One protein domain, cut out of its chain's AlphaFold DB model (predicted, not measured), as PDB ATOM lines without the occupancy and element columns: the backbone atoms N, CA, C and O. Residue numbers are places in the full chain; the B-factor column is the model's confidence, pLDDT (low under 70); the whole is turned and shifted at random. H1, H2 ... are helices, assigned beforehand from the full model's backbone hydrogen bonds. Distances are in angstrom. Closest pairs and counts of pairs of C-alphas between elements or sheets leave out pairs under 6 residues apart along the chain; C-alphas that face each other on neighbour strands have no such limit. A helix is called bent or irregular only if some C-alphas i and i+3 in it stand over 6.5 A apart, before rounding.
ATOM      1  N   SER A 152       9.205  39.991  68.140       61.59
ATOM      2  CA  SER A 152       9.258  41.358  67.625       61.59
ATOM      3  C   SER A 152       7.853  41.818  67.185       61.59
ATOM      4  O   SER A 152       7.530  42.999  67.300       61.59
ATOM      5  N   GLY A 153       6.977  40.877  66.810       59.81
ATOM      6  CA  GLY A 153       5.594  41.139  66.392       59.81
ATOM      7  C   GLY A 153       5.470  41.568  64.926       59.81
ATOM      8  O   GLY A 153       6.482  41.800  64.268       59.81
ATOM      9  N   LYS A 154       4.216  41.675  64.458       52.56
ATOM     10  CA  LYS A 154       3.772  41.802  63.050       52.56
ATOM     11  C   LYS A 154       4.350  42.981  62.243       52.56
ATOM     12  O   LYS A 154       4.303  42.967  61.031       52.56
ATOM     13  N   ASP A 155       4.931  43.980  62.903       55.91
ATOM     14  CA  ASP A 155       5.069  45.320  62.315       55.91
ATOM     15  C   ASP A 155       6.451  45.960  62.554       55.91
ATOM     16  O   ASP A 155       6.548  47.182  62.716       55.91
ATOM     17  N   ILE A 156       7.519  45.182  62.747       56.53
ATOM     18  CA  ILE A 156       8.864  45.767  62.906       56.53
ATOM     19  C   ILE A 156       9.590  45.691  61.573       56.53
ATOM     20  O   ILE A 156      10.451  44.844  61.360       56.53
ATOM     21  N   ASP A 157       9.222  46.616  60.698       59.12
ATOM     22  CA  ASP A 157       9.940  46.896  59.461       59.12
ATOM     23  C   ASP A 157      11.101  47.886  59.708       59.12
ATOM     24  O   ASP A 157      11.138  48.567  60.744       59.12
ATOM     25  N   PHE A 158      12.034  48.008  58.759       58.75
ATOM     26  CA  PHE A 158      13.165  48.945  58.771       58.75
ATOM     27  C   PHE A 158      12.742  50.406  58.970       58.75
ATOM     28  O   PHE A 158      13.521  51.218  59.473       58.75
ATOM     29  N   HIS A 159      11.500  50.745  58.619       62.16
ATOM     30  CA  HIS A 159      10.931  52.081  58.786       62.16
ATOM     31  C   HIS A 159      10.329  52.344  60.177       62.16
ATOM     32  O   HIS A 159       9.909  53.465  60.481       62.16
ATOM     33  N   THR A 160      10.307  51.346  61.062       69.38
ATOM     34  CA  THR A 160       9.738  51.488  62.405       69.38
ATOM     35  C   THR A 160      10.673  52.287  63.312       69.38
ATOM     36  O   THR A 160      11.830  51.930  63.515       69.38
ATOM     37  N   SER A 161      10.159  53.349  63.940       77.56
ATOM     38  CA  SER A 161      10.912  54.118  64.942       77.56
ATOM     39  C   SER A 161      11.396  53.232  66.098       77.56
ATOM     40  O   SER A 161      10.631  52.429  66.646       77.56
ATOM     41  N   SER A 162      12.644  53.439  66.538       81.06
ATOM     42  CA  SER A 162      13.285  52.688  67.628       81.06
ATOM     43  C   SER A 162      12.448  52.653  68.910       81.06
ATOM     44  O   SER A 162      12.435  51.651  69.625       81.06
ATOM     45  N   PHE A 163      11.708  53.730  69.199       82.75
ATOM     46  CA  PHE A 163      10.856  53.805  70.385       82.75
ATOM     47  C   PHE A 163       9.609  52.912  70.271       82.75
ATOM     48  O   PHE A 163       9.235  52.239  71.235       82.75
ATOM     49  N   SER A 164       8.997  52.843  69.087       79.44
ATOM     50  CA  SER A 164       7.847  51.970  68.820       79.44
ATOM     51  C   SER A 164       8.241  50.495  68.897       79.44
ATOM     52  O   SER A 164       7.540  49.703  69.530       79.44
ATOM     53  N   ALA A 165       9.401  50.139  68.337       79.31
ATOM     54  CA  ALA A 165       9.954  48.791  68.430       79.31
ATOM     55  C   ALA A 165      10.225  48.379  69.889       79.31
ATOM     56  O   ALA A 165       9.821  47.298  70.319       79.31
ATOM     57  N   ALA A 166      10.842  49.262  70.685       82.25
ATOM     58  CA  ALA A 166      11.084  49.011  72.105       82.25
ATOM     59  C   ALA A 166       9.774  48.789  72.879       82.25
ATOM     60  O   ALA A 166       9.663  47.832  73.648       82.25
ATOM     61  N   LYS A 167       8.751  49.619  72.631       84.88
ATOM     62  CA  LYS A 167       7.443  49.498  73.289       84.88
ATOM     63  C   LYS A 167       6.732  48.185  72.955       84.88
ATOM     64  O   LYS A 167       6.111  47.603  73.840       84.88
ATOM     65  N   ARG A 168       6.846  47.698  71.716       81.19
ATOM     66  CA  ARG A 168       6.280  46.403  71.297       81.19
ATOM     67  C   ARG A 168       6.977  45.208  71.955       81.19
ATOM     68  O   ARG A 168       6.321  44.218  72.251       81.19
ATOM     69  N   ARG A 169       8.274  45.324  72.263       83.69
ATOM     70  CA  ARG A 169       9.054  44.277  72.952       83.69
ATOM     71  C   ARG A 169       8.910  44.294  74.476       83.69
ATOM     72  O   ARG A 169       9.149  43.270  75.115       83.69
ATOM     73  N   LEU A 170       8.515  45.427  75.070       88.19
ATOM     74  CA  LEU A 170       8.384  45.583  76.527       88.19
ATOM     75  C   LEU A 170       7.561  44.474  77.204       88.19
ATOM     76  O   LEU A 170       8.053  43.944  78.198       88.19
ATOM     77  N   PRO A 171       6.371  44.075  76.710       88.69
ATOM     78  CA  PRO A 171       5.582  43.028  77.359       88.69
ATOM     79  C   PRO A 171       6.347  41.707  77.476       88.69
ATOM     80  O   PRO A 171       6.353  41.085  78.539       88.69
ATOM     81  N   TRP A 172       7.048  41.315  76.409       85.94
ATOM     82  CA  TRP A 172       7.836  40.087  76.388       85.94
ATOM     83  C   TRP A 172       9.060  40.173  77.305       85.94
ATOM     84  O   TRP A 172       9.327  39.252  78.075       85.94
ATOM     85  N   ILE A 173       9.768  41.306  77.295       88.56
ATOM     86  CA  ILE A 173      10.929  41.538  78.168       88.56
ATOM     87  C   ILE A 173      10.515  41.520  79.642       88.56
ATOM     88  O   ILE A 173      11.189  40.895  80.457       88.56
ATOM     89  N   ILE A 174       9.403  42.171  79.992       92.31
ATOM     90  CA  ILE A 174       8.883  42.195  81.364       92.31
ATOM     91  C   ILE A 174       8.522  40.777  81.813       92.31
ATOM     92  O   ILE A 174       8.925  40.364  82.898       92.31
ATOM     93  N   LEU A 175       7.827  40.005  80.974       91.31
ATOM     94  CA  LEU A 175       7.492  38.613  81.276       91.31
ATOM     95  C   LEU A 175       8.751  37.764  81.529       91.31
ATOM     96  O   LEU A 175       8.828  37.048  82.530       91.31
ATOM     97  N   LEU A 176       9.760  37.877  80.659       89.88
ATOM     98  CA  LEU A 176      11.038  37.180  80.819       89.88
ATOM     99  C   LEU A 176      11.793  37.628  82.074       89.88
ATOM    100  O   LEU A 176      12.433  36.805  82.727       89.88
ATOM    101  N   LEU A 177      11.699  38.905  82.443       91.69
ATOM    102  CA  LEU A 177      12.310  39.439  83.655       91.69
ATOM    103  C   LEU A 177      11.676  38.830  84.911       91.69
ATOM    104  O   LEU A 177      12.404  38.408  85.808       91.69
ATOM    105  N   PHE A 178      10.347  38.691  84.958       94.81
ATOM    106  CA  PHE A 178       9.659  38.004  86.058       94.81
ATOM    107  C   PHE A 178      10.034  36.519  86.150       94.81
ATOM    108  O   PHE A 178      10.305  36.014  87.240       94.81
ATOM    109  N   LEU A 179      10.120  35.821  85.014       91.50
ATOM    110  CA  LEU A 179      10.623  34.441  84.960       91.50
ATOM    111  C   LEU A 179      12.082  34.343  85.437       91.50
ATOM    112  O   LEU A 179      12.445  33.415  86.163       91.50
ATOM    113  N   GLY A 180      12.913  35.321  85.078       89.81
ATOM    114  CA  GLY A 180      14.284  35.450  85.565       89.81
ATOM    115  C   GLY A 180      14.347  35.646  87.081       89.81
ATOM    116  O   GLY A 180      15.124  34.967  87.752       89.81
ATOM    117  N   MET A 181      13.485  36.503  87.636       92.50
ATOM    118  CA  MET A 181      13.363  36.704  89.083       92.50
ATOM    119  C   MET A 181      12.943  35.423  89.807       92.50
ATOM    120  O   MET A 181      13.560  35.074  90.809       92.50
ATOM    121  N   LEU A 182      11.968  34.677  89.279       93.62
ATOM    122  CA  LEU A 182      11.580  33.366  89.817       93.62
ATOM    123  C   LEU A 182      12.772  32.399  89.859       93.62
ATOM    124  O   LEU A 182      12.998  31.736  90.871       93.62
ATOM    125  N   SER A 183      13.576  32.359  88.792       88.69
ATOM    126  CA  SER A 183      14.803  31.556  88.761       88.69
ATOM    127  C   SER A 183      15.815  32.006  89.821       88.69
ATOM    128  O   SER A 183      16.445  31.159  90.451       88.69
ATOM    129  N   GLY A 184      15.968  33.315  90.034       88.81
ATOM    130  CA  GLY A 184      16.823  33.873  91.087       88.81
ATOM    131  C   GLY A 184      16.362  33.472  92.490       88.81
ATOM    132  O   GLY A 184      17.180  33.056  93.311       88.81
ATOM    133  N   SER A 185      15.053  33.500  92.741       91.00
ATOM    134  CA  SER A 185      14.464  33.049  94.007       91.00
ATOM    135  C   SER A 185      14.747  31.572  94.286       91.00
ATOM    136  O   SER A 185      15.076  31.212  95.415       91.00
ATOM    137  N   ILE A 186      14.694  30.713  93.260       90.12
ATOM    138  CA  ILE A 186      15.062  29.295  93.396       90.12
ATOM    139  C   ILE A 186      16.540  29.159  93.777       90.12
ATOM    140  O   ILE A 186      16.866  28.373  94.658       90.12
ATOM    141  N   ILE A 187      17.442  29.936  93.170       88.31
ATOM    142  CA  ILE A 187      18.873  29.894  93.515       88.31
ATOM    143  C   ILE A 187      19.098  30.316  94.974       88.31
ATOM    144  O   ILE A 187      19.850  29.649  95.684       88.31
ATOM    145  N   SER A 188      18.413  31.367  95.438       88.12
ATOM    146  CA  SER A 188      18.494  31.830  96.832       88.12
ATOM    147  C   SER A 188      18.044  30.755  97.828       88.12
ATOM    148  O   SER A 188      18.683  30.577  98.862       88.12
ATOM    149  N   PHE A 189      17.036  29.943  97.493       90.38
ATOM    150  CA  PHE A 189      16.641  28.799  98.325       90.38
ATOM    151  C   PHE A 189      17.783  27.783  98.543       90.38
ATOM    152  O   PHE A 189      17.861  27.148  99.595       90.38
ATOM    153  N   PHE A 190      18.709  27.649  97.587       89.88
ATOM    154  CA  PHE A 190      19.859  26.738  97.667       89.88
ATOM    155  C   PHE A 190      21.153  27.395  98.178       89.88
ATOM    156  O   PHE A 190      22.209  26.753  98.165       89.88
ATOM    157  N   GLU A 191      21.098  28.630  98.681       87.62
ATOM    158  CA  GLU A 191      22.272  29.395  99.123       87.62
ATOM    159  C   GLU A 191      23.118  28.645 100.167       87.62
ATOM    160  O   GLU A 191      24.339  28.548 100.036       87.62
ATOM    161  N   GLY A 192      22.476  27.998 101.147       89.00
ATOM    162  CA  GLY A 192      23.178  27.199 102.159       89.00
ATOM    163  C   GLY A 192      23.931  25.983 101.592       89.00
ATOM    164  O   GLY A 192      24.883  25.502 102.204       89.00
ATOM    165  N   THR A 193      23.540  25.484 100.415       88.56
ATOM    166  CA  THR A 193      24.261  24.411  99.706       88.56
ATOM    167  C   THR A 193      25.435  24.979  98.910       88.56
ATOM    168  O   THR A 193      26.529  24.415  98.941       88.56
ATOM    169  N   LEU A 194      25.243  26.131  98.263       88.12
ATOM    170  CA  LEU A 194      26.300  26.853  97.548       88.12
ATOM    171  C   LEU A 194      27.459  27.252  98.463       88.12
ATOM    172  O   LEU A 194      28.612  27.122  98.063       88.12
ATOM    173  N   GLN A 195      27.177  27.656  99.704       88.94
ATOM    174  CA  GLN A 195      28.222  27.977 100.683       88.94
ATOM    175  C   GLN A 195      29.103  26.768 101.034       88.94
ATOM    176  O   GLN A 195      30.297  26.926 101.276       88.94
ATOM    177  N   LYS A 196      28.545  25.549 101.024       91.88
ATOM    178  CA  LYS A 196      29.302  24.313 101.293       91.88
ATOM    179  C   LYS A 196      30.168  23.881 100.113       91.88
ATOM    180  O   LYS A 196      31.172  23.203 100.310       91.88
ATOM    181  N   ALA A 197      29.778  24.246  98.895       89.44
ATOM    182  CA  ALA A 197      30.463  23.845  97.676       89.44
ATOM    183  C   ALA A 197      30.365  24.947  96.611       89.44
ATOM    184  O   ALA A 197      29.624  24.851  95.632       89.44
ATOM    185  N   VAL A 198      31.183  25.987  96.782       88.75
ATOM    186  CA  VAL A 198      31.218  27.168  95.899       88.75
ATOM    187  C   VAL A 198      31.469  26.791  94.435       88.75
ATOM    188  O   VAL A 198      30.945  27.444  93.532       88.75
ATOM    189  N   ALA A 199      32.196  25.695  94.189       89.31
ATOM    190  CA  ALA A 199      32.487  25.190  92.850       89.31
ATOM    191  C   ALA A 199      31.235  24.921  91.992       89.31
ATOM    192  O   ALA A 199      31.309  25.050  90.773       89.31
ATOM    193  N   LEU A 200      30.077  24.614  92.596       87.81
ATOM    194  CA  LEU A 200      28.807  24.447  91.870       87.81
ATOM    195  C   LEU A 200      28.389  25.717  91.112       87.81
ATOM    196  O   LEU A 200      27.783  25.616  90.046       87.81
ATOM    197  N   SER A 201      28.745  26.906  91.611       87.62
ATOM    198  CA  SER A 201      28.428  28.170  90.932       87.62
ATOM    199  C   SER A 201      29.115  28.295  89.567       87.62
ATOM    200  O   SER A 201      28.528  28.855  88.645       87.62
ATOM    201  N   PHE A 202      30.297  27.693  89.381       88.56
ATOM    202  CA  PHE A 202      31.010  27.709  88.097       88.56
ATOM    203  C   PHE A 202      30.290  26.906  87.004       88.56
ATOM    204  O   PHE A 202      30.443  27.199  85.820       88.56
ATOM    205  N   PHE A 203      29.465  25.927  87.387       89.38
ATOM    206  CA  PHE A 203      28.652  25.153  86.448       89.38
ATOM    207  C   PHE A 203      27.353  25.873  86.064       89.38
ATOM    208  O   PHE A 203      26.776  25.552  85.025       89.38
ATOM    209  N   MET A 204      26.894  26.864  86.841       88.81
ATOM    210  CA  MET A 204      25.635  27.566  86.560       88.81
ATOM    211  C   MET A 204      25.629  28.274  85.194       88.81
ATOM    212  O   MET A 204      24.687  28.028  84.437       88.81
ATOM    213  N   PRO A 205      26.643  29.081  84.806       88.19
ATOM    214  CA  PRO A 205      26.671  29.704  83.480       88.19
ATOM    215  C   PRO A 205      26.704  28.679  82.343       88.19
ATOM    216  O   PRO A 205      26.043  28.867  81.326       88.19
ATOM    217  N   MET A 206      27.426  27.570  82.525       89.44
ATOM    218  CA  MET A 206      27.516  26.500  81.529       89.44
ATOM    219  C   MET A 206      26.164  25.803  81.324       89.44
ATOM    220  O   MET A 206      25.718  25.657  80.187       89.44
ATOM    221  N   ILE A 207      25.472  25.434  82.407       88.06
ATOM    222  CA  ILE A 207      24.135  24.823  82.342       88.06
ATOM    223  C   ILE A 207      23.110  25.822  81.779       88.06
ATOM    224  O   ILE A 207      22.254  25.449  80.977       88.06
ATOM    225  N   ALA A 208      23.204  27.102  82.148       85.25
ATOM    226  CA  ALA A 208      22.354  28.148  81.585       85.25
ATOM    227  C   ALA A 208      22.584  28.323  80.073       85.25
ATOM    228  O   ALA A 208      21.613  28.466  79.333       85.25
ATOM    229  N   GLY A 209      23.831  28.245  79.600       83.31
ATOM    230  CA  GLY A 209      24.173  28.301  78.175       83.31
ATOM    231  C   GLY A 209      23.635  27.115  77.368       83.31
ATOM    232  O   GLY A 209      23.233  27.279  76.219       83.31
ATOM    233  N   MET A 210      23.515  25.932  77.981       88.56
ATOM    234  CA  MET A 210      22.905  24.758  77.337       88.56
ATOM    235  C   MET A 210      21.406  24.935  77.025       88.56
ATOM    236  O   MET A 210      20.862  24.170  76.229       88.56
ATOM    237  N   ARG A 211      20.731  25.966  77.565       80.75
ATOM    238  CA  ARG A 211      19.319  26.286  77.256       80.75
ATOM    239  C   ARG A 211      19.055  26.590  75.775       80.75
ATOM    240  O   ARG A 211      17.902  26.562  75.355       80.75
ATOM    241  N   VAL A 212      20.097  26.830  74.978       81.31
ATOM    242  CA  VAL A 212      19.995  27.006  73.519       81.31
ATOM    243  C   VAL A 212      19.577  25.706  72.806       81.31
ATOM    244  O   VAL A 212      18.917  25.753  71.772       81.31
ATOM    245  N   ILE A 213      19.877  24.533  73.377       84.69
ATOM    246  CA  ILE A 213      19.574  23.228  72.761       84.69
ATOM    247  C   ILE A 213      18.053  23.007  72.591       84.69
ATOM    248  O   ILE A 213      17.625  22.715  71.471       84.69
ATOM    249  N   PRO A 214      17.204  23.197  73.627       84.94
ATOM    250  CA  PRO A 214      15.750  23.189  73.464       84.94
ATOM    251  C   PRO A 214      15.238  24.164  72.399       84.94
ATOM    252  O   PRO A 214      14.323  23.821  71.654       84.94
ATOM    253  N   ALA A 215      15.830  25.360  72.301       81.56
ATOM    254  CA  ALA A 215      15.421  26.367  71.322       81.56
ATOM    255  C   ALA A 215      15.703  25.910  69.880       81.56
ATOM    256  O   ALA A 215      14.834  26.035  69.019       81.56
ATOM    257  N   HIS A 216      16.866  25.300  69.626       81.81
ATOM    258  CA  HIS A 216      17.175  24.695  68.326       81.81
ATOM    259  C   HIS A 216      16.223  23.543  67.988       81.81
ATOM    260  O   HIS A 216      15.743  23.451  66.860       81.81
ATOM    261  N   SER A 217      15.910  22.686  68.965       87.38
ATOM    262  CA  SER A 217      14.959  21.587  68.764       87.38
ATOM    263  C   SER A 217      13.558  22.098  68.422       87.38
ATOM    264  O   SER A 217      12.899  21.531  67.552       87.38
ATOM    265  N   LEU A 218      13.097  23.161  69.089       84.44
ATOM    266  CA  LEU A 218      11.804  23.780  68.809       84.44
ATOM    267  C   LEU A 218      11.790  24.422  67.417       84.44
ATOM    268  O   LEU A 218      10.844  24.204  66.667       84.44
ATOM    269  N   SER A 219      12.850  25.151  67.057       81.44
ATOM    270  CA  SER A 219      13.005  25.751  65.729       81.44
ATOM    271  C   SER A 219      12.934  24.692  64.626       81.44
ATOM    272  O   SER A 219      12.104  24.816  63.734       81.44
ATOM    273  N   LEU A 220      13.691  23.595  64.742       84.06
ATOM    274  CA  LEU A 220      13.647  22.482  63.785       84.06
ATOM    275  C   LEU A 220      12.257  21.841  63.695       84.06
ATOM    276  O   LEU A 220      11.800  21.510  62.602       84.06
ATOM    277  N   SER A 221      11.570  21.674  64.828       86.94
ATOM    278  CA  SER A 221      10.213  21.126  64.842       86.94
ATOM    279  C   SER A 221       9.220  22.055  64.148       86.94
ATOM    280  O   SER A 221       8.370  21.576  63.403       86.94
ATOM    281  N   LEU A 222       9.313  23.366  64.375       80.94
ATOM    282  CA  LEU A 222       8.431  24.353  63.755       80.94
ATOM    283  C   LEU A 222       8.707  24.478  62.255       80.94
ATOM    284  O   LEU A 222       7.766  24.417  61.470       80.94
ATOM    285  N   SER A 223       9.977  24.514  61.844       77.00
ATOM    286  CA  SER A 223      10.360  24.445  60.429       77.00
ATOM    287  C   SER A 223       9.874  23.150  59.773       77.00
ATOM    288  O   SER A 223       9.391  23.173  58.646       77.00
ATOM    289  N   GLY A 224       9.939  22.017  60.478       82.38
ATOM    290  CA  GLY A 224       9.410  20.742  59.993       82.38
ATOM    291  C   GLY A 224       7.887  20.741  59.830       82.38
ATOM    292  O   GLY A 224       7.378  20.178  58.863       82.38
ATOM    293  N   VAL A 225       7.152  21.384  60.745       81.06
ATOM    294  CA  VAL A 225       5.696  21.565  60.628       81.06
ATOM    295  C   VAL A 225       5.361  22.458  59.438       81.06
ATOM    296  O   VAL A 225       4.536  22.048  58.629       81.06
ATOM    297  N   TRP A 226       6.044  23.595  59.293       77.00
ATOM    298  CA  TRP A 226       5.858  24.537  58.186       77.00
ATOM    299  C   TRP A 226       6.126  23.882  56.822       77.00
ATOM    300  O   TRP A 226       5.300  23.933  55.910       77.00
ATOM    301  N   LEU A 227       7.234  23.143  56.703       76.62
ATOM    302  CA  LEU A 227       7.539  22.374  55.495       76.62
ATOM    303  C   LEU A 227       6.473  21.310  55.226       76.62
ATOM    304  O   LEU A 227       6.082  21.103  54.082       76.62
ATOM    305  N   ARG A 228       5.971  20.627  56.260       73.06
ATOM    306  CA  ARG A 228       4.942  19.596  56.096       73.06
ATOM    307  C   ARG A 228       3.594  20.181  55.679       73.06
ATOM    308  O   ARG A 228       2.897  19.526  54.909       73.06
ATOM    309  N   THR A 229       3.195  21.343  56.187       70.75
ATOM    310  CA  THR A 229       1.942  21.998  55.785       70.75
ATOM    311  C   THR A 229       2.010  22.477  54.340       70.75
ATOM    312  O   THR A 229       1.067  22.222  53.593       70.75
ATOM    313  N   ASN A 230       3.150  23.029  53.918       63.81
ATOM    314  CA  ASN A 230       3.314  23.547  52.558       63.81
ATOM    315  C   ASN A 230       3.522  22.421  51.529       63.81
ATOM    316  O   ASN A 230       2.811  22.372  50.530       63.81
ATOM    317  N   LEU A 231       4.347  21.410  51.828       57.84
ATOM    318  CA  LEU A 231       4.585  20.279  50.914       57.84
ATOM    319  C   LEU A 231       3.394  19.316  50.791       57.84
ATOM    320  O   LEU A 231       3.242  18.635  49.779       57.84
ATOM    321  N   LYS A 232       2.508  19.212  51.792       48.16
ATOM    322  CA  LYS A 232       1.309  18.356  51.671       48.16
ATOM    323  C   LYS A 232       0.263  18.958  50.718       48.16
ATOM    324  O   LYS A 232      -0.613  18.230  50.259       48.16
ATOM    325  N   LYS A 233       0.372  20.251  50.376       49.50
ATOM    326  CA  LYS A 233      -0.434  20.922  49.338       49.50
ATOM    327  C   LYS A 233       0.039  20.547  47.912       49.50
ATOM    328  O   LYS A 233      -0.747  20.690  46.969       49.50
ATOM    329  N   ASP A 234       1.240  19.969  47.766       47.34
ATOM    330  CA  ASP A 234       1.883  19.593  46.488       47.34
ATOM    331  C   ASP A 234       1.515  18.199  45.948       47.34
ATOM    332  O   ASP A 234       1.948  17.816  44.862       47.34
TER     333      ASP A 234
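Overview. This is residues 152 to 234 of the 243 residues of the protein "Magnesium transporter MgtE" of Paenibacillus larvae subsp. pulvifaciens (UniProt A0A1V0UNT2). The model is a long, open V of helices: H1 is one arm, H3 and H4, roughly in line one after the other, make the other and longer arm, and the short H2 sits at the tip where the chain turns. The space between the arms is empty, and at the far end of H1 a stretch with no named element, residues 152 to 161, folds back as a hook beside that helix. The printed part has 83 residues with four named helices, H1, H2, H3 and H4 in that order, and no named strand, in the class all helix. It is extended, with a radius of gyration of the C-alphas of 19.6 A, and flat in outline, spanning 60 by 37 by 17 A.

Arrangement. Look first at the longest helix, H1, residues 162 to 189, which has a kink of 45 degrees near residue 169. It is only just irregular: C-alphas 168 and 171 are 7.0 A apart. After one residue comes H2, residues 191 to 196; H1 and H2 meet only through their tight link. H3, residues 200 to 209, is also only just irregular, with C-alphas 202 and 205 at 6.6 A. H2 and H3 are close but not clearly touching, and their closest C-alphas, those of Leu 194 and Leu 200, are 6.7 A apart. Their lines stand at a steep tilt of 56 degrees, opposite ways. H3 and H4, residues 212 to 234, meet only through their tight link of two residues. H1 is apart from H3 and from H4, and H2 is apart from H4. Of the backbone O i to N i+4 pairs, 22 of 24 are within hydrogen-bond range in H1, 1 of 2 in H2, 3 of 6 in H3 and 17 of 19 in H4.

Along the chain. Find C-alpha 162 at (13.285, 52.688, 67.628); from there H1 runs 39.0 A to C-alpha 189 at (16.641, 28.799, 98.325). H2 measures 8.9 A and H3 15.0 A from first to last C-alpha. H4 runs 33.4 A to C-alpha 234 at (1.883, 19.593, 46.488).

Size, cuts and confidence. The C-alphas farthest apart are those of Lys 196 and Asp 234, at 61.5 A. Residues 205 to 234, of which 205 to 209 belong to H3 and 212 to 234 to H4, stand free. The printed part has no cut, and no link between named helices is long. The mean pLDDT of the printed part is 81.1; look for values under 70 at residues 152 to 160 and 230 to 234.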